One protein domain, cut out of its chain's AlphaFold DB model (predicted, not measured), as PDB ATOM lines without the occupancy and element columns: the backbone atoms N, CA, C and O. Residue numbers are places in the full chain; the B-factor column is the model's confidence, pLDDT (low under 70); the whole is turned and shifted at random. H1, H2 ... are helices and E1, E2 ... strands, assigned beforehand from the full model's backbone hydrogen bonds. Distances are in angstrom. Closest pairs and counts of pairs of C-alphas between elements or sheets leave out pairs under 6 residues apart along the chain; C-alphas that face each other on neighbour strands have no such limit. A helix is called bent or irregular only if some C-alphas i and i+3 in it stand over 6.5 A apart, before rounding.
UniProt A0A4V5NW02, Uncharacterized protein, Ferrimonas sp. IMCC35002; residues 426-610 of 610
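AT A GLANCE: This is residues 426 to 610 of the 610 residues of an uncharacterized protein of Ferrimonas sp. IMCC35002 (UniProt A0A4V5NW02). One long, twisted antiparallel sheet of nine strands runs through most of an elongated domain, and at one end of it the helices H2 and H4 pack over E5 and the first part of E8, while H1 packs on both of these helices and only grazes the sheet with its residues 442 to 449. H1, the longest helix, runs side by side with H2, while the small helix H5 lies at the far end of the sheet. The printed part has 185 residues, with five named helices and nine named strands in the order H1 E1 E2 E3 H2 E4 E5 H3 H4 E6 E7 E8 H5 E9. The sheet is branched and the class is mixed, helices and strands. The whole is compact by its radius of gyration of the C-alphas, 18.7 A, yet elongated in outline, with spans of 61 by 34 by 26 A.

IN THESE COORDINATES: H1, residues 427 to 449, begins at C-alpha 427 at (222.090, 131.258, 185.650) and is 30.7 A long; it is neither bent nor irregular, but only just: C-alphas 441 and 444 are 6.3 A apart. E1 is residues 451 to 454, E2 residues 458 to 461, and E3 residues 466 to 476, 32.0 A long. H2, residues 479 to 489, is 16.3 A long. E4 is residues 501 to 504, and E5, residues 513 to 520, bends by 64 degrees at residue 516. H3, residues 521 to 524, and H4, residues 534 to 542, come next. E6, residues 546 to 552, is 19.7 A long; E7, residues 555 to 565, is 24.4 A long and bends by 87 degrees at residue 562. E8, residues 578 to 595, is the longest strand at 37.2 A, from C-alpha 578 at (206.322, 145.205, 198.349), and bends by 98 degrees at residue 584. H5 is residues 596 to 599, and E9, residues 606 to 609, ends at C-alpha 609 at (193.054, 128.680, 199.718).

HOW THE PARTS SIT: In the sheet, E3 and E8 each have three or more neighbours. E1 and E2 lie on one side of E3, with N 453 and O 474 at 2.8 A and N 460 and O 468 at 2.9 A; E8 lies on the other side, with N 471 and O 589 at 2.8 A. The pairing of E8 is staggered: residues 578 to 584 pair with E5, N 519 and O 579 being 2.8 A apart, and residues 584 to 595 with E3. E4 and E5 form a hairpin, with N 503 and O 514 at 2.9 A. E6, E7 and E8 form a meander, each strand the antiparallel neighbour of the one before, with N 548 and O 559 at 2.8 A and N 582 and O 561 at 2.9 A. E9 is an edge strand beside E6, with N 549 and O 608 at 2.8 A. H2 is on the sheet at a height of 10.3 A and runs along the strands, over E5 and, only just, with 3 C-alphas, over E8. H4 is on the same face at a height of 10.0 A, slantwise to the strands. H1 touches H2, opposite ways at a shallow tilt of 13 degrees, the closest C-alphas being those of Val 442 and Ile 482 at 4.6 A; it only grazes the sheet with residues 442 to 449. With residues 431 to 438 alone H1 touches H4, the same way at a shallow tilt of 34 degrees, only just short of steep, closest at the C-alphas of Thr 435 and Leu 537, 6.5 A. H3 touches H4, the C-alphas of Asn 524 and Glu 535 being closest at 5.5 A. H5 is on the sheet, over none of its strands. Every O i to N i+4 pair is within hydrogen-bond range in H4, 17 of 19 in H1 and 6 of 7 in H2; H3 and H5 are too short for such a pair.

THE WHOLE: The C-alphas of Lys 426 and Asp 464 are the two farthest apart, 63.7 A. The printed part has no cut and ends at the chain's last residue, 610. The links from H2 to E4 and from E7 to E8 are long. Mean pLDDT of the printed part is 86.7; residues 426 to 428, 504 to 513 and 566 to 576 are under 70.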
ATOM      1  N   LYS A 426     224.953 128.611 183.897       54.66
ATOM      2  CA  LYS A 426     224.930 128.678 185.374       54.66
ATOM      3  C   LYS A 426     223.724 129.435 185.933       54.66
ATOM      4  O   LYS A 426     223.329 129.179 187.064       54.66
ATOM      5  N   GLY A 427     223.162 130.378 185.177       54.84
ATOM      6  CA  GLY A 427     222.090 131.258 185.650       54.84
ATOM      7  C   GLY A 427     220.696 130.671 185.458       54.84
ATOM      8  O   GLY A 427     219.859 130.799 186.346       54.84
ATOM      9  N   GLN A 428     220.451 129.994 184.334       58.31
ATOM     10  CA  GLN A 428     219.126 129.468 183.997       58.31
ATOM     11  C   GLN A 428     218.723 128.295 184.901       58.31
ATOM     12  O   GLN A 428     217.588 128.236 185.362       58.31
ATOM     13  N   THR A 429     219.674 127.422 185.246       71.31
ATOM     14  CA  THR A 429     219.463 126.347 186.229       71.31
ATOM     15  C   THR A 429     219.246 126.901 187.631       71.31
ATOM     16  O   THR A 429     218.317 126.478 188.307       71.31
ATOM     17  N   GLN A 430     220.038 127.890 188.057       82.06
ATOM     18  CA  GLN A 430     219.872 128.505 189.377       82.06
ATOM     19  C   GLN A 430     218.567 129.287 189.508       82.06
ATOM     20  O   GLN A 430     217.942 129.213 190.556       82.06
ATOM     21  N   TRP A 431     218.140 130.020 188.477       82.62
ATOM     22  CA  TRP A 431     216.854 130.719 188.490       82.62
ATOM     23  C   TRP A 431     215.677 129.740 188.466       82.62
ATOM     24  O   TRP A 431     214.721 129.944 189.212       82.62
ATOM     25  N   GLN A 432     215.751 128.672 187.667       84.62
ATOM     26  CA  GLN A 432     214.702 127.653 187.648       84.62
ATOM     27  C   GLN A 432     214.603 126.960 189.010       84.62
ATOM     28  O   GLN A 432     213.543 126.981 189.614       84.62
ATOM     29  N   GLN A 433     215.727 126.500 189.572       88.50
ATOM     30  CA  GLN A 433     215.786 125.964 190.939       88.50
ATOM     31  C   GLN A 433     215.290 126.980 191.979       88.50
ATOM     32  O   GLN A 433     214.625 126.616 192.951       88.50
ATOM     33  N   ALA A 434     215.605 128.267 191.788       92.06
ATOM     34  CA  ALA A 434     215.120 129.333 192.651       92.06
ATOM     35  C   ALA A 434     213.594 129.447 192.612       92.06
ATOM     36  O   ALA A 434     212.955 129.537 193.658       92.06
ATOM     37  N   THR A 435     213.027 129.377 191.411       92.12
ATOM     38  CA  THR A 435     211.589 129.431 191.146       92.12
ATOM     39  C   THR A 435     210.877 128.189 191.672       92.12
ATOM     40  O   THR A 435     209.882 128.323 192.376       92.12
ATOM     41  N   ASP A 436     211.416 126.997 191.422       91.25
ATOM     42  CA  ASP A 436     210.847 125.731 191.889       91.25
ATOM     43  C   ASP A 436     210.769 125.712 193.417       91.25
ATOM     44  O   ASP A 436     209.717 125.469 193.997       91.25
ATOM     45  N   THR A 437     211.846 126.105 194.097       92.38
ATOM     46  CA  THR A 437     211.817 126.199 195.561       92.38
ATOM     47  C   THR A 437     210.929 127.330 196.073       92.38
ATOM     48  O   THR A 437     210.316 127.174 197.123       92.38
ATOM     49  N   LEU A 438     210.849 128.475 195.385       95.19
ATOM     50  CA  LEU A 438     209.890 129.517 195.756       95.19
ATOM     51  C   LEU A 438     208.466 128.941 195.732       95.19
ATOM     52  O   LEU A 438     207.700 129.129 196.675       95.19
ATOM     53  N   ASN A 439     208.141 128.178 194.692       94.12
ATOM     54  CA  ASN A 439     206.842 127.539 194.550       94.12
ATOM     55  C   ASN A 439     206.620 126.464 195.625       94.12
ATOM     56  O   ASN A 439     205.563 126.444 196.245       94.12
ATOM     57  N   GLU A 440     207.605 125.610 195.900       92.88
ATOM     58  CA  GLU A 440     207.487 124.497 196.854       92.88
ATOM     59  C   GLU A 440     207.550 124.945 198.329       92.88
ATOM     60  O   GLU A 440     206.685 124.609 199.139       92.88
ATOM     61  N   GLN A 441     208.562 125.728 198.709       94.12
ATOM     62  CA  GLN A 441     208.820 126.091 200.110       94.12
ATOM     63  C   GLN A 441     208.055 127.329 200.572       94.12
ATOM     64  O   GLN A 441     207.805 127.474 201.767       94.12
ATOM     65  N   VAL A 442     207.688 128.233 199.659       96.44
ATOM     66  CA  VAL A 442     206.929 129.437 200.019       96.44
ATOM     67  C   VAL A 442     205.465 129.251 199.650       96.44
ATOM     68  O   VAL A 442     204.627 129.132 200.540       96.44
ATOM     69  N   VAL A 443     205.139 129.176 198.361       96.50
ATOM     70  CA  VAL A 443     203.740 129.234 197.908       96.50
ATOM     71  C   VAL A 443     202.953 127.983 198.312       96.50
ATOM     72  O   VAL A 443     201.897 128.104 198.933       96.50
ATOM     73  N   ALA A 444     203.468 126.783 198.039       96.06
ATOM     74  CA  ALA A 444     202.799 125.533 198.395       96.06
ATOM     75  C   ALA A 444     202.714 125.339 199.914       96.06
ATOM     76  O   ALA A 444     201.684 124.886 200.405       96.06
ATOM     77  N   THR A 445     203.730 125.769 200.671       97.19
ATOM     78  CA  THR A 445     203.669 125.759 202.142       97.19
ATOM     79  C   THR A 445     202.538 126.649 202.662       97.19
ATOM     80  O   THR A 445     201.772 126.202 203.514       97.19
ATOM     81  N   ILE A 446     202.365 127.864 202.125       96.62
ATOM     82  CA  ILE A 446     201.230 128.721 202.503       96.62
ATOM     83  C   ILE A 446     199.908 128.024 202.148       96.62
ATOM     84  O   ILE A 446     199.017 127.963 202.987       96.62
ATOM     85  N   LYS A 447     199.768 127.447 200.949       95.94
ATOM     86  CA  LYS A 447     198.504 126.814 200.528       95.94
ATOM     87  C   LYS A 447     198.140 125.566 201.334       95.94
ATOM     88  O   LYS A 447     196.985 125.388 201.691       95.94
ATOM     89  N   GLN A 448     199.114 124.702 201.605       96.56
ATOM     90  CA  GLN A 448     198.874 123.371 202.171       96.56
ATOM     91  C   GLN A 448     198.954 123.337 203.697       96.56
ATOM     92  O   GLN A 448     198.365 122.455 204.315       96.56
ATOM     93  N   GLN A 449     199.709 124.253 204.310       97.44
ATOM     94  CA  GLN A 449     200.005 124.212 205.748       97.44
ATOM     95  C   GLN A 449     199.413 125.397 206.520       97.44
ATOM     96  O   GLN A 449     199.652 125.521 207.722       97.44
ATOM     97  N   THR A 450     198.641 126.271 205.866       97.38
ATOM     98  CA  THR A 450     197.852 127.281 206.580       97.38
ATOM     99  C   THR A 450     196.646 126.618 207.228       97.38
ATOM    100  O   THR A 450     195.823 125.998 206.561       97.38
ATOM    101  N   GLN A 451     196.527 126.786 208.540       97.56
ATOM    102  CA  GLN A 451     195.345 126.397 209.297       97.56
ATOM    103  C   GLN A 451     194.363 127.564 209.300       97.56
ATOM    104  O   GLN A 451     194.756 128.691 209.611       97.56
ATOM    105  N   LEU A 452     193.107 127.288 208.948       96.38
ATOM    106  CA  LEU A 452     192.015 128.255 208.967       96.38
ATOM    107  C   LEU A 452     191.020 127.899 210.070       96.38
ATOM    108  O   LEU A 452     190.715 126.731 210.301       96.38
ATOM    109  N   THR A 453     190.483 128.919 210.725       95.00
ATOM    110  CA  THR A 453     189.338 128.805 211.626       95.00
ATOM    111  C   THR A 453     188.298 129.820 211.190       95.00
ATOM    112  O   THR A 453     188.594 131.013 211.106       95.00
ATOM    113  N   ILE A 454     187.099 129.335 210.888       95.19
ATOM    114  CA  ILE A 454     185.958 130.158 210.492       95.19
ATOM    115  C   ILE A 454     185.156 130.445 211.763       95.19
ATOM    116  O   ILE A 454     184.831 129.521 212.504       95.19
ATOM    117  N   GLY A 455     184.920 131.723 212.046       91.50
ATOM    118  CA  GLY A 455     184.077 132.165 213.153       91.50
ATOM    119  C   GLY A 455     182.601 132.215 212.770       91.50
ATOM    120  O   GLY A 455     182.227 131.912 211.636       91.50
ATOM    121  N   ASP A 456     181.770 132.641 213.716       94.25
ATOM    122  CA  ASP A 456     180.335 132.794 213.484       94.25
ATOM    123  C   ASP A 456     180.072 133.836 212.387       94.25
ATOM    124  O   ASP A 456     180.586 134.956 212.432       94.25
ATOM    125  N   ILE A 457     179.287 133.450 211.381       95.25
ATOM    126  CA  ILE A 457     178.979 134.300 210.230       95.25
ATOM    127  C   ILE A 457     178.025 135.410 210.676       95.25
ATOM    128  O   ILE A 457     176.936 135.146 211.187       95.25
ATOM    129  N   GLU A 458     178.410 136.660 210.434       94.88
ATOM    130  CA  GLU A 458     177.543 137.817 210.636       94.88
ATOM    131  C   GLU A 458     176.797 138.131 209.335       94.88
ATOM    132  O   GLU A 458     177.411 138.378 208.297       94.88
ATOM    133  N   ILE A 459     175.468 138.178 209.397       96.00
ATOM    134  CA  ILE A 459     174.620 138.579 208.271       96.00
ATOM    135  C   ILE A 459     174.209 140.033 208.481       96.00
ATOM    136  O   ILE A 459     173.617 140.372 209.509       96.00
ATOM    137  N   ARG A 460     174.519 140.901 207.517       94.94
ATOM    138  CA  ARG A 460     174.124 142.314 207.546       94.94
ATOM    139  C   ARG A 460     173.168 142.603 206.393       94.94
ATOM    140  O   ARG A 460     173.524 142.305 205.260       94.94
ATOM    141  N   PRO A 461     171.987 143.192 206.637       94.25
ATOM    142  CA  PRO A 461     171.101 143.577 205.546       94.25
ATOM    143  C   PRO A 461     171.805 144.614 204.664       94.25
ATOM    144  O   PRO A 461     172.246 145.646 205.176       94.25
ATOM    145  N   ALA A 462     171.903 144.335 203.364       89.25
ATOM    146  CA  ALA A 462     172.379 145.296 202.373       89.25
ATOM    147  C   ALA A 462     171.188 146.085 201.804       89.25
ATOM    148  O   ALA A 462     171.230 147.313 201.736       89.25
ATOM    149  N   ASP A 463     170.101 145.377 201.470       92.62
ATOM    150  CA  ASP A 463     168.799 145.927 201.077       92.62
ATOM    151  C   ASP A 463     167.641 144.952 201.414       92.62
ATOM    152  O   ASP A 463     167.836 143.944 202.095       92.62
ATOM    153  N   ASP A 464     166.418 145.238 200.946       90.19
ATOM    154  CA  ASP A 464     165.220 144.417 201.211       90.19
ATOM    155  C   ASP A 464     165.304 142.973 200.668       90.19
ATOM    156  O   ASP A 464     164.532 142.101 201.071       90.19
ATOM    157  N   ARG A 465     166.199 142.705 199.711       93.06
ATOM    158  CA  ARG A 465     166.320 141.420 199.005       93.06
ATOM    159  C   ARG A 465     167.691 140.766 199.161       93.06
ATOM    160  O   ARG A 465     167.796 139.576 198.855       93.06
ATOM    161  N   HIS A 466     168.698 141.495 199.634       95.94
ATOM    162  CA  HIS A 466     170.077 141.034 199.742       95.94
ATOM    163  C   HIS A 466     170.684 141.326 201.115       95.94
ATOM    164  O   HIS A 466     170.379 142.328 201.765       95.94
ATOM    165  N   SER A 467     171.623 140.477 201.513       95.81
ATOM    166  CA  SER A 467     172.445 140.665 202.702       95.81
ATOM    167  C   SER A 467     173.920 140.448 202.386       95.81
ATOM    168  O   SER A 467     174.276 139.615 201.555       95.81
ATOM    169  N   ASP A 468     174.782 141.164 203.094       94.62
ATOM    170  CA  ASP A 468     176.216 140.924 203.102       94.62
ATOM    171  C   ASP A 468     176.547 139.866 204.156       94.62
ATOM    172  O   ASP A 468     176.092 139.939 205.303       94.62
ATOM    173  N   LEU A 469     177.369 138.889 203.780       96.12
ATOM    174  CA  LEU A 469     177.899 137.886 204.699       96.12
ATOM    175  C   LEU A 469     179.302 138.292 205.118       96.12
ATOM    176  O   LEU A 469     180.224 138.280 204.304       96.12
ATOM    177  N   LEU A 470     179.478 138.622 206.390       95.25
ATOM    178  CA  LEU A 470     180.791 138.806 206.981       95.25
ATOM    179  C   LEU A 470     181.200 137.488 207.620       95.25
ATOM    180  O   LEU A 470     180.613 137.050 208.604       95.25
ATOM    181  N   VAL A 471     182.226 136.869 207.056       95.12
ATOM    182  CA  VAL A 471     182.749 135.571 207.474       95.12
ATOM    183  C   VAL A 471     184.068 135.818 208.201       95.12
ATOM    184  O   VAL A 471     185.072 136.080 207.532       95.12
ATOM    185  N   PRO A 472     184.104 135.809 209.547       95.69
ATOM    186  CA  PRO A 472     185.342 135.994 210.290       95.69
ATOM    187  C   PRO A 472     186.273 134.810 210.040       95.69
ATOM    188  O   PRO A 472     185.893 133.658 210.232       95.69
ATOM    189  N   ILE A 473     187.507 135.084 209.636       94.00
ATOM    190  CA  ILE A 473     188.533 134.074 209.388       94.00
ATOM    191  C   ILE A 473     189.736 134.394 210.257       94.00
ATOM    192  O   ILE A 473     190.289 135.492 210.206       94.00
ATOM    193  N   SER A 474     190.168 133.409 211.033       93.94
ATOM    194  CA  SER A 474     191.487 133.411 211.658       93.94
ATOM    195  C   SER A 474     192.391 132.421 210.944       93.94
ATOM    196  O   SER A 474     191.938 131.356 210.525       93.94
ATOM    197  N   TRP A 475     193.667 132.763 210.803       96.06
ATOM    198  CA  TRP A 475     194.640 131.877 210.175       96.06
ATOM    199  C   TRP A 475     195.967 131.857 210.916       96.06
ATOM    200  O   TRP A 475     196.375 132.840 211.541       96.06
ATOM    201  N   THR A 476     196.668 130.736 210.787       96.12
ATOM    202  CA  THR A 476     198.053 130.563 211.231       96.12
ATOM    203  C   THR A 476     198.803 129.677 210.244       96.12
ATOM    204  O   THR A 476     198.287 128.634 209.848       96.12
ATOM    205  N   MET A 477     200.025 130.056 209.867       95.94
ATOM    206  CA  MET A 477     200.876 129.275 208.959       95.94
ATOM    207  C   MET A 477     202.297 129.089 209.525       95.94
ATOM    208  O   MET A 477     202.786 129.943 210.278       95.94
ATOM    209  N   PRO A 478     203.001 128.004 209.161       96.00
ATOM    210  CA  PRO A 478     204.369 127.766 209.607       96.00
ATOM    211  C   PRO A 478     205.329 128.782 208.983       96.00
ATOM    212  O   PRO A 478     205.469 128.879 207.769       96.00
ATOM    213  N   HIS A 479     206.040 129.532 209.822       95.75
ATOM    214  CA  HIS A 479     206.916 130.608 209.353       95.75
ATOM    215  C   HIS A 479     208.300 130.116 208.910       95.75
ATOM    216  O   HIS A 479     208.876 130.688 207.991       95.75
ATOM    217  N   LYS A 480     208.856 129.075 209.544       96.06
ATOM    218  CA  LYS A 480     210.239 128.634 209.292       96.06
ATOM    219  C   LYS A 480     210.491 128.214 207.830       96.06
ATOM    220  O   LYS A 480     211.409 128.785 207.249       96.06
ATOM    221  N   PRO A 481     209.693 127.327 207.199       96.31
ATOM    222  CA  PRO A 481     209.946 126.910 205.815       96.31
ATOM    223  C   PRO A 481     209.818 128.077 204.826       96.31
ATOM    224  O   PRO A 481     210.644 128.233 203.931       96.31
ATOM    225  N   ILE A 482     208.838 128.956 205.062       97.00
ATOM    226  CA  ILE A 482     208.622 130.171 204.273       97.00
ATOM    227  C   ILE A 482     209.834 131.104 204.385       97.00
ATOM    228  O   ILE A 482     210.355 131.582 203.378       97.00
ATOM    229  N   LEU A 483     210.300 131.371 205.609       96.50
ATOM    230  CA  LEU A 483     211.451 132.238 205.841       96.50
ATOM    231  C   LEU A 483     212.735 131.632 205.282       96.50
ATOM    232  O   LEU A 483     213.527 132.387 204.732       96.50
ATOM    233  N   ASP A 484     212.943 130.319 205.386       95.56
ATOM    234  CA  ASP A 484     214.109 129.634 204.822       95.56
ATOM    235  C   ASP A 484     214.116 129.748 203.283       95.56
ATOM    236  O   ASP A 484     215.131 130.154 202.706       95.56
ATOM    237  N   GLY A 485     212.964 129.527 202.634       95.75
ATOM    238  CA  GLY A 485     212.793 129.708 201.190       95.75
ATOM    239  C   GLY A 485     213.061 131.147 200.735       95.75
ATOM    240  O   GLY A 485     213.859 131.384 199.826       95.75
ATOM    241  N   LEU A 486     212.483 132.140 201.422       96.94
ATOM    242  CA  LEU A 486     212.728 133.557 201.120       96.94
ATOM    243  C   LEU A 486     214.183 133.961 201.378       96.94
ATOM    244  O   LEU A 486     214.800 134.649 200.564       96.94
ATOM    245  N   ASN A 487     214.754 133.536 202.506       97.06
ATOM    246  CA  ASN A 487     216.112 133.883 202.915       97.06
ATOM    247  C   ASN A 487     217.186 133.278 202.032       97.06
ATOM    248  O   ASN A 487     218.341 133.682 202.156       97.06
ATOM    249  N   ARG A 488     216.870 132.339 201.148       95.75
ATOM    250  CA  ARG A 488     217.852 131.821 200.203       95.75
ATOM    251  C   ARG A 488     218.160 132.823 199.089       95.75
ATOM    252  O   ARG A 488     219.334 133.096 198.815       95.75
ATOM    253  N   ASP A 489     217.114 133.435 198.534       96.06
ATOM    254  CA  ASP A 489     217.188 134.202 197.283       96.06
ATOM    255  C   ASP A 489     216.858 135.691 197.442       96.06
ATOM    256  O   ASP A 489     217.189 136.499 196.568       96.06
ATOM    257  N   PHE A 490     216.308 136.077 198.592       96.94
ATOM    258  CA  PHE A 490     215.999 137.454 198.950       96.94
ATOM    259  C   PHE A 490     216.691 137.876 200.254       96.94
ATOM    260  O   PHE A 490     217.194 137.062 201.038       96.94
ATOM    261  N   HIS A 491     216.715 139.183 200.493       95.56
ATOM    262  CA  HIS A 491     217.081 139.774 201.783       95.56
ATOM    263  C   HIS A 491     216.251 141.025 202.090       95.56
ATOM    264  O   HIS A 491     215.532 141.559 201.238       95.56
ATOM    265  N   THR A 492     216.363 141.498 203.324       92.69
ATOM    266  CA  THR A 492     215.754 142.754 203.779       92.69
ATOM    267  C   THR A 492     216.494 143.976 203.217       92.69
ATOM    268  O   THR A 492     217.613 143.868 202.713       92.69
ATOM    269  N   TYR A 493     215.926 145.178 203.367       85.38
ATOM    270  CA  TYR A 493     216.578 146.444 202.987       85.38
ATOM    271  C   TYR A 493     218.010 146.612 203.529       85.38
ATOM    272  O   TYR A 493     218.863 147.182 202.845       85.38
ATOM    273  N   ASN A 494     218.286 146.101 204.733       85.75
ATOM    274  CA  ASN A 494     219.604 146.161 205.377       85.75
ATOM    275  C   ASN A 494     220.530 144.998 204.979       85.75
ATOM    276  O   ASN A 494     221.557 144.796 205.619       85.75
ATOM    277  N   ARG A 495     220.176 144.226 203.942       87.56
ATOM    278  CA  ARG A 495     220.873 143.004 203.507       87.56
ATOM    279  C   ARG A 495     220.939 141.897 204.566       87.56
ATOM    280  O   ARG A 495     221.764 140.995 204.474       87.56
ATOM    281  N   GLY A 496     220.072 141.968 205.575       92.19
ATOM    282  CA  GLY A 496     219.908 140.924 206.584       92.19
ATOM    283  C   GLY A 496     218.872 139.883 206.165       92.19
ATOM    284  O   GLY A 496     218.107 140.097 205.221       92.19
ATOM    285  N   HIS A 497     218.814 138.788 206.913       94.56
ATOM    286  CA  HIS A 497     217.777 137.771 206.768       94.56
ATOM    287  C   HIS A 497     216.408 138.298 207.220       94.56
ATOM    288  O   HIS A 497     216.313 139.116 208.137       94.56
ATOM    289  N   PHE A 498     215.346 137.827 206.577       94.56
ATOM    290  CA  PHE A 498     213.992 137.938 207.088       94.56
ATOM    291  C   PHE A 498     213.871 137.126 208.371       94.56
ATOM    292  O   PHE A 498     214.322 135.981 208.443       94.56
ATOM    293  N   VAL A 499     213.240 137.730 209.366       91.50
ATOM    294  CA  VAL A 499     212.951 137.116 210.657       91.50
ATOM    295  C   VAL A 499     211.451 137.147 210.891       91.50
ATOM    296  O   VAL A 499     210.751 138.025 210.382       91.50
ATOM    297  N   TYR A 500     210.960 136.183 211.665       90.44
ATOM    298  CA  TYR A 500     209.585 136.193 212.142       90.44
ATOM    299  C   TYR A 500     209.424 137.370 213.105       90.44
ATOM    300  O   TYR A 500     209.998 137.372 214.192       90.44
ATOM    301  N   GLN A 501     208.708 138.407 212.677       86.94
ATOM    302  CA  GLN A 501     208.528 139.621 213.463       86.94
ATOM    303  C   GLN A 501     207.135 140.204 213.267       86.94
ATOM    304  O   GLN A 501     206.486 140.018 212.235       86.94
ATOM    305  N   GLN A 502     206.693 140.948 214.272       83.50
ATOM    306  CA  GLN A 502     205.451 141.689 214.207       83.50
ATOM    307  C   GLN A 502     205.685 142.995 213.442       83.50
ATOM    308  O   GLN A 502     206.470 143.848 213.867       83.50
ATOM    309  N   LEU A 503     205.023 143.160 212.299       78.31
ATOM    310  CA  LEU A 503     205.113 144.386 211.517       78.31
ATOM    311  C   LEU A 503     204.071 145.382 212.030       78.31
ATOM    312  O   LEU A 503     202.869 145.130 211.997       78.31
ATOM    313  N   GLN A 504     204.539 146.534 212.516       69.31
ATOM    314  CA  GLN A 504     203.667 147.676 212.785       69.31
ATOM    315  C   GLN A 504     203.496 148.488 211.504       69.31
ATOM    316  O   GLN A 504     204.295 149.380 211.203       69.31
ATOM    317  N   GLU A 505     202.442 148.206 210.745       62.84
ATOM    318  CA  GLU A 505     202.060 149.061 209.625       62.84
ATOM    319  C   GLU A 505     201.405 150.340 210.163       62.84
ATOM    320  O   GLU A 505     200.259 150.353 210.601       62.84
ATOM    321  N   ARG A 506     202.134 151.462 210.126       50.97
ATOM    322  CA  ARG A 506     201.622 152.787 210.541       50.97
ATOM    323  C   ARG A 506     200.607 153.408 209.555       50.97
ATOM    324  O   ARG A 506     200.390 154.614 209.610       50.97
ATOM    325  N   GLY A 507     200.033 152.629 208.639       49.09
ATOM    326  CA  GLY A 507     199.185 153.122 207.544       49.09
ATOM    327  C   GLY A 507     197.687 152.871 207.707       49.09
ATOM    328  O   GLY A 507     196.894 153.546 207.060       49.09
ATOM    329  N   PHE A 508     197.289 151.950 208.582       43.09
ATOM    330  CA  PHE A 508     195.886 151.635 208.817       43.09
ATOM    331  C   PHE A 508     195.413 152.390 210.055       43.09
ATOM    332  O   PHE A 508     196.099 152.404 211.075       43.09
ATOM    333  N   GLY A 509     194.236 153.016 209.995       38.06
ATOM    334  CA  GLY A 509     193.612 153.745 211.113       38.06
ATOM    335  C   GLY A 509     193.384 152.918 212.391       38.06
ATOM    336  O   GLY A 509     192.851 153.433 213.367       38.06
ATOM    337  N   GLN A 510     193.827 151.660 212.416       41.81
ATOM    338  CA  GLN A 510     194.000 150.826 213.593       41.81
ATOM    339  C   GLN A 510     195.413 150.224 213.574       41.81
ATOM    340  O   GLN A 510     195.845 149.682 212.557       41.81
ATOM    341  N   LYS A 511     196.131 150.294 214.705       47.72
ATOM    342  CA  LYS A 511     197.405 149.587 214.921       47.72
ATOM    343  C   LYS A 511     197.154 148.077 214.873       47.72
ATOM    344  O   LYS A 511     197.008 147.445 215.914       47.72
ATOM    345  N   ARG A 512     197.083 147.492 213.682       57.22
ATOM    346  CA  ARG A 512     197.057 146.039 213.529       57.22
ATOM    347  C   ARG A 512     198.493 145.562 213.449       57.22
ATOM    348  O   ARG A 512     199.234 145.871 212.523       57.22
ATOM    349  N   SER A 513     198.909 144.893 214.507       62.94
ATOM    350  CA  SER A 513     200.234 144.321 214.641       62.94
ATOM    351  C   SER A 513     200.147 142.855 214.220       62.94
ATOM    352  O   SER A 513     199.852 141.990 215.042       62.94
ATOM    353  N   ALA A 514     200.349 142.591 212.929       76.25
ATOM    354  CA  ALA A 514     200.342 141.239 212.376       76.25
ATOM    355  C   ALA A 514     201.767 140.673 212.337       76.25
ATOM    356  O   ALA A 514     202.734 141.392 212.064       76.25
ATOM    357  N   TRP A 515     201.905 139.378 212.609       88.25
ATOM    358  CA  TRP A 515     203.150 138.664 212.349       88.25
ATOM    359  C   TRP A 515     203.267 138.455 210.849       88.25
ATOM    360  O   TRP A 515     202.468 137.732 210.260       88.25
ATOM    361  N   ALA A 516     204.227 139.119 210.219       92.19
ATOM    362  CA  ALA A 516     204.316 139.163 208.769       92.19
ATOM    363  C   ALA A 516     205.758 139.374 208.306       92.19
ATOM    364  O   ALA A 516     206.613 139.867 209.045       92.19
ATOM    365  N   VAL A 517     206.019 139.024 207.053       94.25
ATOM    366  CA  VAL A 517     207.256 139.367 206.353       94.25
ATOM    367  C   VAL A 517     206.932 140.209 205.128       94.25
ATOM    368  O   VAL A 517     205.894 140.040 204.490       94.25
ATOM    369  N   LYS A 518     207.840 141.133 204.821       92.88
ATOM    370  CA  LYS A 518     207.747 142.043 203.688       92.88
ATOM    371  C   LYS A 518     208.973 141.888 202.803       92.88
ATOM    372  O   LYS A 518     210.079 142.213 203.235       92.88
ATOM    373  N   VAL A 519     208.779 141.416 201.579       94.38
ATOM    374  CA  VAL A 519     209.825 141.345 200.557       94.38
ATOM    375  C   VAL A 519     209.745 142.617 199.727       94.38
ATOM    376  O   VAL A 519     208.770 142.842 199.023       94.38
ATOM    377  N   GLU A 520     210.760 143.469 199.821       91.12
ATOM    378  CA  GLU A 520     210.767 144.755 199.118       91.12
ATOM    379  C   GLU A 520     211.486 144.612 197.773       91.12
ATOM    380  O   GLU A 520     212.655 144.193 197.715       91.12
ATOM    381  N   LYS A 521     210.841 145.053 196.692       89.50
ATOM    382  CA  LYS A 521     211.431 145.146 195.351       89.50
ATOM    383  C   LYS A 521     212.724 145.941 195.379       89.50
ATOM    384  O   LYS A 521     213.720 145.536 194.790       89.50
ATOM    385  N   TYR A 522     212.754 147.069 196.089       84.81
ATOM    386  CA  TYR A 522     213.943 147.921 196.166       84.81
ATOM    387  C   TYR A 522     215.135 147.239 196.858       84.81
ATOM    388  O   TYR A 522     216.287 147.485 196.494       84.81
ATOM    389  N   ALA A 523     214.882 146.366 197.838       87.19
ATOM    390  CA  ALA A 523     215.932 145.585 198.489       87.19
ATOM    391  C   ALA A 523     216.471 144.477 197.574       87.19
ATOM    392  O   ALA A 523     217.643 144.123 197.668       87.19
ATOM    393  N   ASN A 524     215.647 143.976 196.654       90.75
ATOM    394  CA  ASN A 524     215.959 142.821 195.811       90.75
ATOM    395  C   ASN A 524     216.103 143.164 194.318       90.75
ATOM    396  O   ASN A 524     216.161 142.270 193.481       90.75
ATOM    397  N   SER A 525     216.232 144.453 193.992       82.75
ATOM    398  CA  SER A 525     216.483 144.967 192.642       82.75
ATOM    399  C   SER A 525     217.848 145.643 192.531       82.75
ATOM    400  O   SER A 525     218.532 146.003 193.495       82.75
ATOM    401  N   GLY A 526     218.340 145.662 191.306       79.12
ATOM    402  CA  GLY A 526     219.636 145.033 191.091       79.12
ATOM    403  C   GLY A 526     221.027 145.562 191.486       79.12
ATOM    404  O   GLY A 526     221.929 144.855 191.081       79.12
ATOM    405  N   GLU A 527     221.306 146.638 192.237       72.62
ATOM    406  CA  GLU A 527     222.614 146.684 192.981       72.62
ATOM    407  C   GLU A 527     222.461 146.107 194.391       72.62
ATOM    408  O   GLU A 527     223.422 145.809 195.104       72.62
ATOM    409  N   ARG A 528     221.208 146.007 194.825       78.81
ATOM    410  CA  ARG A 528     220.851 145.480 196.123       78.81
ATOM    411  C   ARG A 528     220.425 144.035 196.025       78.81
ATOM    412  O   ARG A 528     220.471 143.402 197.055       78.81
ATOM    413  N   LYS A 529     220.084 143.506 194.846       87.75
ATOM    414  CA  LYS A 529     219.747 142.088 194.659       87.75
ATOM    415  C   LYS A 529     220.750 141.168 195.365       87.75
ATOM    416  O   LYS A 529     221.959 141.381 195.293       87.75
ATOM    417  N   LYS A 530     220.229 140.161 196.064       91.62
ATOM    418  CA  LYS A 530     221.043 139.166 196.766       91.62
ATOM    419  C   LYS A 530     221.734 138.217 195.790       91.62
ATOM    420  O   LYS A 530     222.891 137.851 195.977       91.62
ATOM    421  N   ARG A 531     221.003 137.822 194.753       90.31
ATOM    422  CA  ARG A 531     221.438 136.991 193.634       90.31
ATOM    423  C   ARG A 531     221.197 137.745 192.343       90.31
ATOM    424  O   ARG A 531     220.356 138.642 192.291       90.31
ATOM    425  N   ASP A 532     221.882 137.351 191.277       82.12
ATOM    426  CA  ASP A 532     221.728 138.030 189.995       82.12
ATOM    427  C   ASP A 532     220.303 137.981 189.435       82.12
ATOM    428  O   ASP A 532     219.898 138.930 188.761       82.12
ATOM    429  N   TYR A 533     219.550 136.948 189.815       87.38
ATOM    430  CA  TYR A 533     218.165 136.688 189.436       87.38
ATOM    431  C   TYR A 533     217.115 137.118 190.478       87.38
ATOM    432  O   TYR A 533     215.925 136.943 190.219       87.38
ATOM    433  N   SER A 534     217.485 137.684 191.641       92.00
ATOM    434  CA  SER A 534     216.497 138.003 192.697       92.00
ATOM    435  C   SER A 534     215.394 138.948 192.213       92.00
ATOM    436  O   SER A 534     214.251 138.815 192.626       92.00
ATOM    437  N   GLU A 535     215.699 139.896 191.321       88.38
ATOM    438  CA  GLU A 535     214.683 140.826 190.808       88.38
ATOM    439  C   GLU A 535     213.654 140.116 189.917       88.38
ATOM    440  O   GLU A 535     212.463 140.410 189.987       88.38
ATOM    441  N   GLN A 536     214.103 139.169 189.093       85.69
ATOM    442  CA  GLN A 536     213.221 138.352 188.262       85.69
ATOM    443  C   GLN A 536     212.380 137.418 189.135       85.69
ATOM    444  O   GLN A 536     211.169 137.354 188.965       85.69
ATOM    445  N   LEU A 537     213.002 136.773 190.127       93.19
ATOM    446  CA  LEU A 537     212.308 135.917 191.085       93.19
ATOM    447  C   LEU A 537     211.255 136.692 191.894       93.19
ATOM    448  O   LEU A 537     210.170 136.182 192.142       93.19
ATOM    449  N   TYR A 538     211.531 137.951 192.253       93.75
ATOM    450  CA  TYR A 538     210.546 138.829 192.895       93.75
ATOM    451  C   TYR A 538     209.321 139.062 192.000       93.75
ATOM    452  O   TYR A 538     208.191 139.050 192.480       93.75
ATOM    453  N   ARG A 539     209.520 139.249 190.689       88.94
ATOM    454  CA  ARG A 539     208.408 139.398 189.735       88.94
ATOM    455  C   ARG A 539     207.598 138.113 189.596       88.94
ATOM    456  O   ARG A 539     206.389 138.210 189.437       88.94
ATOM    457  N   GLU A 540     208.233 136.946 189.676       91.75
ATOM    458  CA  GLU A 540     207.506 135.670 189.723       91.75
ATOM    459  C   GLU A 540     206.697 135.523 191.013       91.75
ATOM    460  O   GLU A 540     205.548 135.097 190.957       91.75
ATOM    461  N   LEU A 541     207.242 135.956 192.155       94.31
ATOM    462  CA  LEU A 541     206.511 135.985 193.423       94.31
ATOM    463  C   LEU A 541     205.258 136.877 193.339       94.31
ATOM    464  O   LEU A 541     204.183 136.457 193.753       94.31
ATOM    465  N   LEU A 542     205.366 138.071 192.738       90.56
ATOM    466  CA  LEU A 542     204.229 138.989 192.551       90.56
ATOM    467  C   LEU A 542     203.066 138.376 191.750       90.56
ATOM    468  O   LEU A 542     201.917 138.750 191.970       90.56
ATOM    469  N   LYS A 543     203.342 137.447 190.826       90.00
ATOM    470  CA  LYS A 543     202.307 136.781 190.015       90.00
ATOM    471  C   LYS A 543     201.509 135.734 190.795       90.00
ATOM    472  O   LYS A 543     200.530 135.220 190.262       90.00
ATOM    473  N   GLN A 544     201.930 135.395 192.012       93.88
ATOM    474  CA  GLN A 544     201.396 134.273 192.782       93.88
ATOM    475  C   GLN A 544     200.768 134.725 194.109       93.88
ATOM    476  O   GLN A 544     201.206 134.273 195.167       93.88
ATOM    477  N   PRO A 545     199.751 135.610 194.094       95.06
ATOM    478  CA  PRO A 545     199.034 135.923 195.319       95.06
ATOM    479  C   PRO A 545     198.364 134.656 195.864       95.06
ATOM    480  O   PRO A 545     197.819 133.862 195.100       95.06
ATOM    481  N   VAL A 546     198.386 134.496 197.184       96.12
ATOM    482  CA  VAL A 546     197.672 133.434 197.894       96.12
ATOM    483  C   VAL A 546     196.489 134.050 198.621       96.12
ATOM    484  O   VAL A 546     196.662 134.928 199.478       96.12
ATOM    485  N   VAL A 547     195.285 133.610 198.262       95.69
ATOM    486  CA  VAL A 547     194.030 134.190 198.757       95.69
ATOM    487  C   VAL A 547     193.142 133.123 199.383       95.69
ATOM    488  O   VAL A 547     192.986 132.040 198.835       95.69
ATOM    489  N   VAL A 548     192.512 133.442 200.510       95.75
ATOM    490  CA  VAL A 548     191.356 132.689 200.997       95.75
ATOM    491  C   VAL A 548     190.142 133.177 200.222       95.75
ATOM    492  O   VAL A 548     189.793 134.357 200.292       95.75
ATOM    493  N   LYS A 549     189.521 132.284 199.460       96.50
ATOM    494  CA  LYS A 549     188.247 132.512 198.787       96.50
ATOM    495  C   LYS A 549     187.144 131.870 199.622       96.50
ATOM    496  O   LYS A 549     187.240 130.693 199.955       96.50
ATOM    497  N   VAL A 550     186.106 132.640 199.925       95.75
ATOM    498  CA  VAL A 550     184.878 132.152 200.563       95.75
ATOM    499  C   VAL A 550     183.753 132.304 199.559       95.75
ATOM    500  O   VAL A 550     183.597 133.393 199.004       95.75
ATOM    501  N   SER A 551     182.990 131.242 199.326       93.69
ATOM    502  CA  SER A 551     181.888 131.242 198.366       93.69
ATOM    503  C   SER A 551     180.577 130.808 199.019       93.69
ATOM    504  O   SER A 551     180.547 129.870 199.815       93.69
ATOM    505  N   ALA A 552     179.499 131.484 198.635       92.50
ATOM    506  CA  ALA A 552     178.119 131.192 198.991       92.50
ATOM    507  C   ALA A 552     177.307 131.096 197.685       92.50
ATOM    508  O   ALA A 552     176.805 132.096 197.169       92.50
ATOM    509  N   GLY A 553     177.253 129.899 197.092       91.81
ATOM    510  CA  GLY A 553     176.789 129.728 195.710       91.81
ATOM    511  C   GLY A 553     177.717 130.446 194.722       91.81
ATOM    512  O   GLY A 553     178.932 130.260 194.766       91.81
ATOM    513  N   ASP A 554     177.153 131.298 193.864       93.19
ATOM    514  CA  ASP A 554     177.915 132.084 192.878       93.19
ATOM    515  C   ASP A 554     178.558 133.357 193.466       93.19
ATOM    516  O   ASP A 554     179.352 134.030 192.801       93.19
ATOM    517  N   TYR A 555     178.238 133.695 194.716       94.75
ATOM    518  CA  TYR A 555     178.760 134.875 195.399       94.75
ATOM    519  C   TYR A 555     180.062 134.528 196.109       94.75
ATOM    520  O   TYR A 555     180.166 133.485 196.749       94.75
ATOM    521  N   GLN A 556     181.067 135.399 196.008       96.19
ATOM    522  CA  GLN A 556     182.383 135.137 196.585       96.19
ATOM    523  C   GLN A 556     183.006 136.385 197.203       96.19
ATOM    524  O   GLN A 556     182.912 137.481 196.652       96.19
ATOM    525  N   GLY A 557     183.719 136.181 198.304       93.12
ATOM    526  CA  GLY A 557     184.620 137.150 198.913       93.12
ATOM    527  C   GLY A 557     186.052 136.614 198.929       93.12
ATOM    528  O   GLY A 557     186.284 135.408 198.790       93.12
ATOM    529  N   LYS A 558     187.038 137.508 199.068       95.38
ATOM    530  CA  LYS A 558     188.462 137.140 199.086       95.38
ATOM    531  C   LYS A 558     189.222 137.851 200.201       95.38
ATOM    532  O   LYS A 558     189.001 139.032 200.444       95.38
ATOM    533  N   LEU A 559     190.175 137.145 200.802       93.25
ATOM    534  CA  LEU A 559     191.155 137.669 201.752       93.25
ATOM    535  C   LEU A 559     192.565 137.276 201.306       93.25
ATOM    536  O   LEU A 559     192.873 136.098 201.164       93.25
ATOM    537  N   THR A 560     193.447 138.251 201.096       93.62
ATOM    538  CA  THR A 560     194.825 137.992 200.655       93.62
ATOM    539  C   THR A 560     195.747 137.706 201.840       93.62
ATOM    540  O   THR A 560     196.041 138.600 202.636       93.62
ATOM    541  N   LEU A 561     196.266 136.477 201.918       94.25
ATOM    542  CA  LEU A 561     197.261 136.076 202.922       94.25
ATOM    543  C   LEU A 561     198.680 136.446 202.489       94.25
ATOM    544  O   LEU A 561     199.504 136.855 203.312       94.25
ATOM    545  N   ALA A 562     198.950 136.312 201.187       95.19
ATOM    546  CA  ALA A 562     200.205 136.704 200.571       95.19
ATOM    547  C   ALA A 562     199.973 137.354 199.204       95.19
ATOM    548  O   ALA A 562     199.153 136.875 198.429       95.19
ATOM    549  N   GLY A 563     200.668 138.443 198.897       93.44
ATOM    550  CA  GLY A 563     200.462 139.145 197.631       93.44
ATOM    551  C   GLY A 563     201.222 140.459 197.526       93.44
ATOM    552  O   GLY A 563     201.740 140.981 198.519       93.44
ATOM    553  N   GLY A 564     201.261 140.996 196.305       89.06
ATOM    554  CA  GLY A 564     201.671 142.376 196.066       89.06
ATOM    555  C   GLY A 564     200.739 143.340 196.798       89.06
ATOM    556  O   GLY A 564     199.526 143.123 196.859       89.06
ATOM    557  N   ARG A 565     201.309 144.377 197.410       79.00
ATOM    558  CA  ARG A 565     200.539 145.509 197.927       79.00
ATOM    559  C   ARG A 565     201.034 146.793 197.289       79.00
ATOM    560  O   ARG A 565     202.230 147.093 197.310       79.00
ATOM    561  N   ASP A 566     200.085 147.602 196.840       63.47
ATOM    562  CA  ASP A 566     200.342 148.988 196.486       63.47
ATOM    563  C   ASP A 566     200.747 149.773 197.738       63.47
ATOM    564  O   ASP A 566     200.044 149.795 198.754       63.47
ATOM    565  N   CYS A 567     201.897 150.446 197.696       60.31
ATOM    566  CA  CYS A 567     202.285 151.282 198.823       60.31
ATOM    567  C   CYS A 567     201.340 152.479 198.965       60.31
ATOM    568  O   CYS A 567     201.307 153.373 198.111       60.31
ATOM    569  N   PHE A 568     200.712 152.617 200.128       48.88
ATOM    570  CA  PHE A 568     199.995 153.839 200.472       48.88
ATOM    571  C   PHE A 568     200.973 155.010 200.725       48.88
ATOM    572  O   PHE A 568     201.694 155.074 201.721       48.88
ATOM    573  N   GLY A 569     201.008 155.971 199.795       47.78
ATOM    574  CA  GLY A 569     201.422 157.360 200.044       47.78
ATOM    575  C   GLY A 569     202.903 157.745 199.886       47.78
ATOM    576  O   GLY A 569     203.199 158.942 199.892       47.78
ATOM    577  N   ARG A 570     203.856 156.811 199.722       48.81
ATOM    578  CA  ARG A 570     205.296 157.159 199.560       48.81
ATOM    579  C   ARG A 570     206.090 156.382 198.511       48.81
ATOM    580  O   ARG A 570     207.295 156.617 198.400       48.81
ATOM    581  N   CYS A 571     205.475 155.523 197.707       55.72
ATOM    582  CA  CYS A 571     206.208 154.888 196.618       55.72
ATOM    583  C   CYS A 571     206.330 155.876 195.455       55.72
ATOM    584  O   CYS A 571     205.359 156.330 194.855       55.72
ATOM    585  N   ARG A 572     207.571 156.306 195.210       44.78
ATOM    586  CA  ARG A 572     207.930 157.353 194.241       44.78
ATOM    587  C   ARG A 572     207.637 156.928 192.792       44.78
ATOM    588  O   ARG A 572     207.789 157.764 191.903       44.78
ATOM    589  N   PHE A 573     207.237 155.668 192.576       42.38
ATOM    590  CA  PHE A 573     207.159 155.016 191.270       42.38
ATOM    591  C   PHE A 573     205.825 154.305 190.945       42.38
ATOM    592  O   PHE A 573     205.607 154.043 189.766       42.38
ATOM    593  N   GLY A 574     204.907 154.108 191.907       40.12
ATOM    594  CA  GLY A 574     203.610 153.427 191.705       40.12
ATOM    595  C   GLY A 574     203.721 151.903 191.496       40.12
ATOM    596  O   GLY A 574     204.669 151.449 190.862       40.12
ATOM    597  N   GLY A 575     202.752 151.130 192.004       55.03
ATOM    598  CA  GLY A 575     202.674 149.665 191.860       55.03
ATOM    599  C   GLY A 575     203.362 148.849 192.967       55.03
ATOM    600  O   GLY A 575     204.045 149.426 193.817       55.03
ATOM    601  N   ASP A 576     203.179 147.519 192.911       61.12
ATOM    602  CA  ASP A 576     203.607 146.430 193.824       61.12
ATOM    603  C   ASP A 576     205.104 146.422 194.229       61.12
ATOM    604  O   ASP A 576     205.885 145.506 193.929       61.12
ATOM    605  N   ASP A 577     205.550 147.466 194.918       77.56
ATOM    606  CA  ASP A 577     206.928 147.602 195.395       77.56
ATOM    607  C   ASP A 577     207.238 146.655 196.562       77.56
ATOM    608  O   ASP A 577     208.413 146.378 196.809       77.56
ATOM    609  N   ASP A 578     206.206 146.124 197.224       87.25
ATOM    610  CA  ASP A 578     206.322 145.205 198.349       87.25
ATOM    611  C   ASP A 578     205.413 143.972 198.155       87.25
ATOM    612  O   ASP A 578     204.239 144.099 197.802       87.25
ATOM    613  N   TYR A 579     205.939 142.781 198.452       92.81
ATOM    614  CA  TYR A 579     205.169 141.541 198.586       92.81
ATOM    615  C   TYR A 579     205.075 141.167 200.065       92.81
ATOM    616  O   TYR A 579     206.097 141.000 200.739       92.81
ATOM    617  N   TYR A 580     203.854 141.046 200.577       92.56
ATOM    618  CA  TYR A 580     203.598 140.742 201.983       92.56
ATOM    619  C   TYR A 580     203.172 139.292 202.146       92.56
ATOM    620  O   TYR A 580     202.451 138.770 201.306       92.56
ATOM    621  N   ILE A 581     203.584 138.669 203.248       95.06
ATOM    622  CA  ILE A 581     203.070 137.375 203.710       95.06
ATOM    623  C   ILE A 581     202.686 137.542 205.177       95.06
ATOM    624  O   ILE A 581     203.539 137.880 206.002       95.06
ATOM    625  N   GLN A 582     201.410 137.333 205.498       94.12
ATOM    626  CA  GLN A 582     200.885 137.428 206.859       94.12
ATOM    627  C   GLN A 582     200.832 136.043 207.497       94.12
ATOM    628  O   GLN A 582     199.975 135.241 207.146       94.12
ATOM    629  N   PHE A 583     201.710 135.765 208.458       95.12
ATOM    630  CA  PHE A 583     201.808 134.444 209.076       95.12
ATOM    631  C   PHE A 583     200.614 134.088 209.965       95.12
ATOM    632  O   PHE A 583     200.299 132.914 210.140       95.12
ATOM    633  N   SER A 584     199.975 135.095 210.553       94.00
ATOM    634  CA  SER A 584     198.786 134.908 211.378       94.00
ATOM    635  C   SER A 584     197.965 136.185 211.447       94.00
ATOM    636  O   SER A 584     198.539 137.279 211.495       94.00
ATOM    637  N   GLY A 585     196.652 136.045 211.557       90.75
ATOM    638  CA  GLY A 585     195.742 137.171 211.709       90.75
ATOM    639  C   GLY A 585     194.299 136.729 211.896       90.75
ATOM    640  O   GLY A 585     193.993 135.538 211.840       90.75
ATOM    641  N   THR A 586     193.439 137.716 212.122       91.69
ATOM    642  CA  THR A 586     191.986 137.564 212.165       91.69
ATOM    643  C   THR A 586     191.373 138.698 211.354       91.69
ATOM    644  O   THR A 586     191.654 139.869 211.621       91.69
ATOM    645  N   GLU A 587     190.567 138.361 210.354       92.06
ATOM    646  CA  GLU A 587     189.921 139.315 209.453       92.06
ATOM    647  C   GLU A 587     188.632 138.719 208.885       92.06
ATOM    648  O   GLU A 587     188.527 137.505 208.741       92.06
ATOM    649  N   SER A 588     187.647 139.555 208.563       93.50
ATOM    650  CA  SER A 588     186.397 139.086 207.965       93.50
ATOM    651  C   SER A 588     186.453 139.186 206.447       93.50
ATOM    652  O   SER A 588     186.772 140.242 205.900       93.50
ATOM    653  N   VAL A 589     186.092 138.102 205.766       93.12
ATOM    654  CA  VAL A 589     185.777 138.130 204.337       93.12
ATOM    655  C   VAL A 589     184.337 138.594 204.186       93.12
ATOM    656  O   VAL A 589     183.448 138.018 204.802       93.12
ATOM    657  N   THR A 590     184.106 139.624 203.375       94.81
ATOM    658  CA  THR A 590     182.746 140.076 203.055       94.81
ATOM    659  C   THR A 590     182.327 139.479 201.716       94.81
ATOM    660  O   THR A 590     183.053 139.614 200.730       94.81
ATOM    661  N   ILE A 591     181.187 138.795 201.693       95.75
ATOM    662  CA  ILE A 591     180.487 138.393 200.474       95.75
ATOM    663  C   ILE A 591     179.320 139.357 200.314       95.75
ATOM    664  O   ILE A 591     178.376 139.318 201.100       95.75
ATOM    665  N   GLU A 592     179.420 140.247 199.336       94.81
ATOM    666  CA  GLU A 592     178.457 141.331 199.162       94.81
ATOM    667  C   GLU A 592     177.205 140.866 198.409       94.81
ATOM    668  O   GLU A 592     177.286 140.062 197.476       94.81
ATOM    669  N   SER A 593     176.057 141.438 198.778       94.38
ATOM    670  CA  SER A 593     174.799 141.358 198.023       94.38
ATOM    671  C   SER A 593     174.275 139.933 197.765       94.38
ATOM    672  O   SER A 593     173.787 139.627 196.676       94.38
ATOM    673  N   VAL A 594     174.328 139.050 198.765       94.88
ATOM    674  CA  VAL A 594     173.794 137.683 198.668       94.88
ATOM    675  C   VAL A 594     172.261 137.702 198.787       94.88
ATOM    676  O   VAL A 594     171.748 138.230 199.773       94.88
ATOM    677  N   PRO A 595     171.491 137.124 197.841       96.25
ATOM    678  CA  PRO A 595     170.033 137.106 197.911       96.25
ATOM    679  C   PRO A 595     169.520 136.400 199.166       96.25
ATOM    680  O   PRO A 595     169.927 135.277 199.464       96.25
ATOM    681  N   ASN A 596     168.544 136.997 199.850       94.44
ATOM    682  CA  ASN A 596     167.968 136.433 201.077       94.44
ATOM    683  C   ASN A 596     167.343 135.044 200.839       94.44
ATOM    684  O   ASN A 596     167.439 134.160 201.684       94.44
ATOM    685  N   SER A 597     166.799 134.804 199.641       94.00
ATOM    686  CA  SER A 597     166.265 133.496 199.229       94.00
ATOM    687  C   SER A 597     167.331 132.405 199.057       94.00
ATOM    688  O   SER A 597     166.997 131.218 199.055       94.00
ATOM    689  N   LEU A 598     168.601 132.789 198.880       92.19
ATOM    690  CA  LEU A 598     169.738 131.873 198.858       92.19
ATOM    691  C   LEU A 598     170.207 131.556 200.282       92.19
ATOM    692  O   LEU A 598     170.578 130.417 200.540       92.19
ATOM    693  N   LEU A 599     170.132 132.519 201.209       89.69
ATOM    694  CA  LEU A 599     170.499 132.321 202.619       89.69
ATOM    695  C   LEU A 599     169.669 131.228 203.287       89.69
ATOM    696  O   LEU A 599     170.218 130.398 204.001       89.69
ATOM    697  N   GLU A 600     168.372 131.166 202.986       84.81
ATOM    698  CA  GLU A 600     167.475 130.113 203.484       84.81
ATOM    699  C   GLU A 600     167.843 128.707 202.977       84.81
ATOM    700  O   GLU A 600     167.408 127.706 203.545       84.81
ATOM    701  N   LYS A 601     168.622 128.621 201.892       86.81
ATOM    702  CA  LYS A 601     168.989 127.369 201.211       86.81
ATOM    703  C   LYS A 601     170.465 127.007 201.358       86.81
ATOM    704  O   LYS A 601     170.862 125.925 200.930       86.81
ATOM    705  N   LEU A 602     171.282 127.905 201.903       85.38
ATOM    706  CA  LEU A 602     172.714 127.702 202.081       85.38
ATOM    707  C   LEU A 602     172.939 126.695 203.208       85.38
ATOM    708  O   LEU A 602     172.757 127.010 204.379       85.38
ATOM    709  N   ALA A 603     173.317 125.474 202.830       78.19
ATOM    710  CA  ALA A 603     173.685 124.435 203.786       78.19
ATOM    711  C   ALA A 603     175.104 124.653 204.332       78.19
ATOM    712  O   ALA A 603     175.305 124.528 205.533       78.19
ATOM    713  N   ASP A 604     176.052 125.035 203.466       84.81
ATOM    714  CA  ASP A 604     177.473 125.178 203.797       84.81
ATOM    715  C   ASP A 604     178.134 126.318 202.996       84.81
ATOM    716  O   ASP A 604     177.708 126.649 201.884       84.81
ATOM    717  N   LEU A 605     179.205 126.899 203.552       89.00
ATOM    718  CA  LEU A 605     180.132 127.780 202.833       89.00
ATOM    719  C   LEU A 605     181.303 126.972 202.270       89.00
ATOM    720  O   LEU A 605     181.881 126.139 202.965       89.00
ATOM    721  N   ASP A 606     181.717 127.292 201.047       92.06
ATOM    722  CA  ASP A 606     182.937 126.742 200.457       92.06
ATOM    723  C   ASP A 606     184.115 127.686 200.727       92.06
ATOM    724  O   ASP A 606     184.126 128.833 200.266       92.06
ATOM    725  N   VAL A 607     185.102 127.215 201.496       91.25
ATOM    726  CA  VAL A 607     186.299 127.985 201.864       91.25
ATOM    727  C   VAL A 607     187.542 127.296 201.327       91.25
ATOM    728  O   VAL A 607     187.875 126.183 201.726       91.25
ATOM    729  N   GLN A 608     188.261 127.989 200.444       91.75
ATOM    730  CA  GLN A 608     189.434 127.455 199.753       91.75
ATOM    731  C   GLN A 608     190.605 128.431 199.823       91.75
ATOM    732  O   GLN A 608     190.422 129.646 199.760       91.75
ATOM    733  N   ILE A 609     191.826 127.898 199.901       90.56
ATOM    734  CA  ILE A 609     193.054 128.680 199.718       90.56
ATOM    735  C   ILE A 609     193.509 128.500 198.268       90.56
ATOM    736  O   ILE A 609     193.854 127.389 197.863       90.56
ATOM    737  N   LEU A 610     193.494 129.588 197.496       89.38
ATOM    738  CA  LEU A 610     193.839 129.616 196.071       89.38
ATOM    739  C   LEU A 610     195.230 130.171 195.807       89.38
ATOM    740  O   LEU A 610     195.673 131.095 196.526       89.38
TER     741      LEU A 610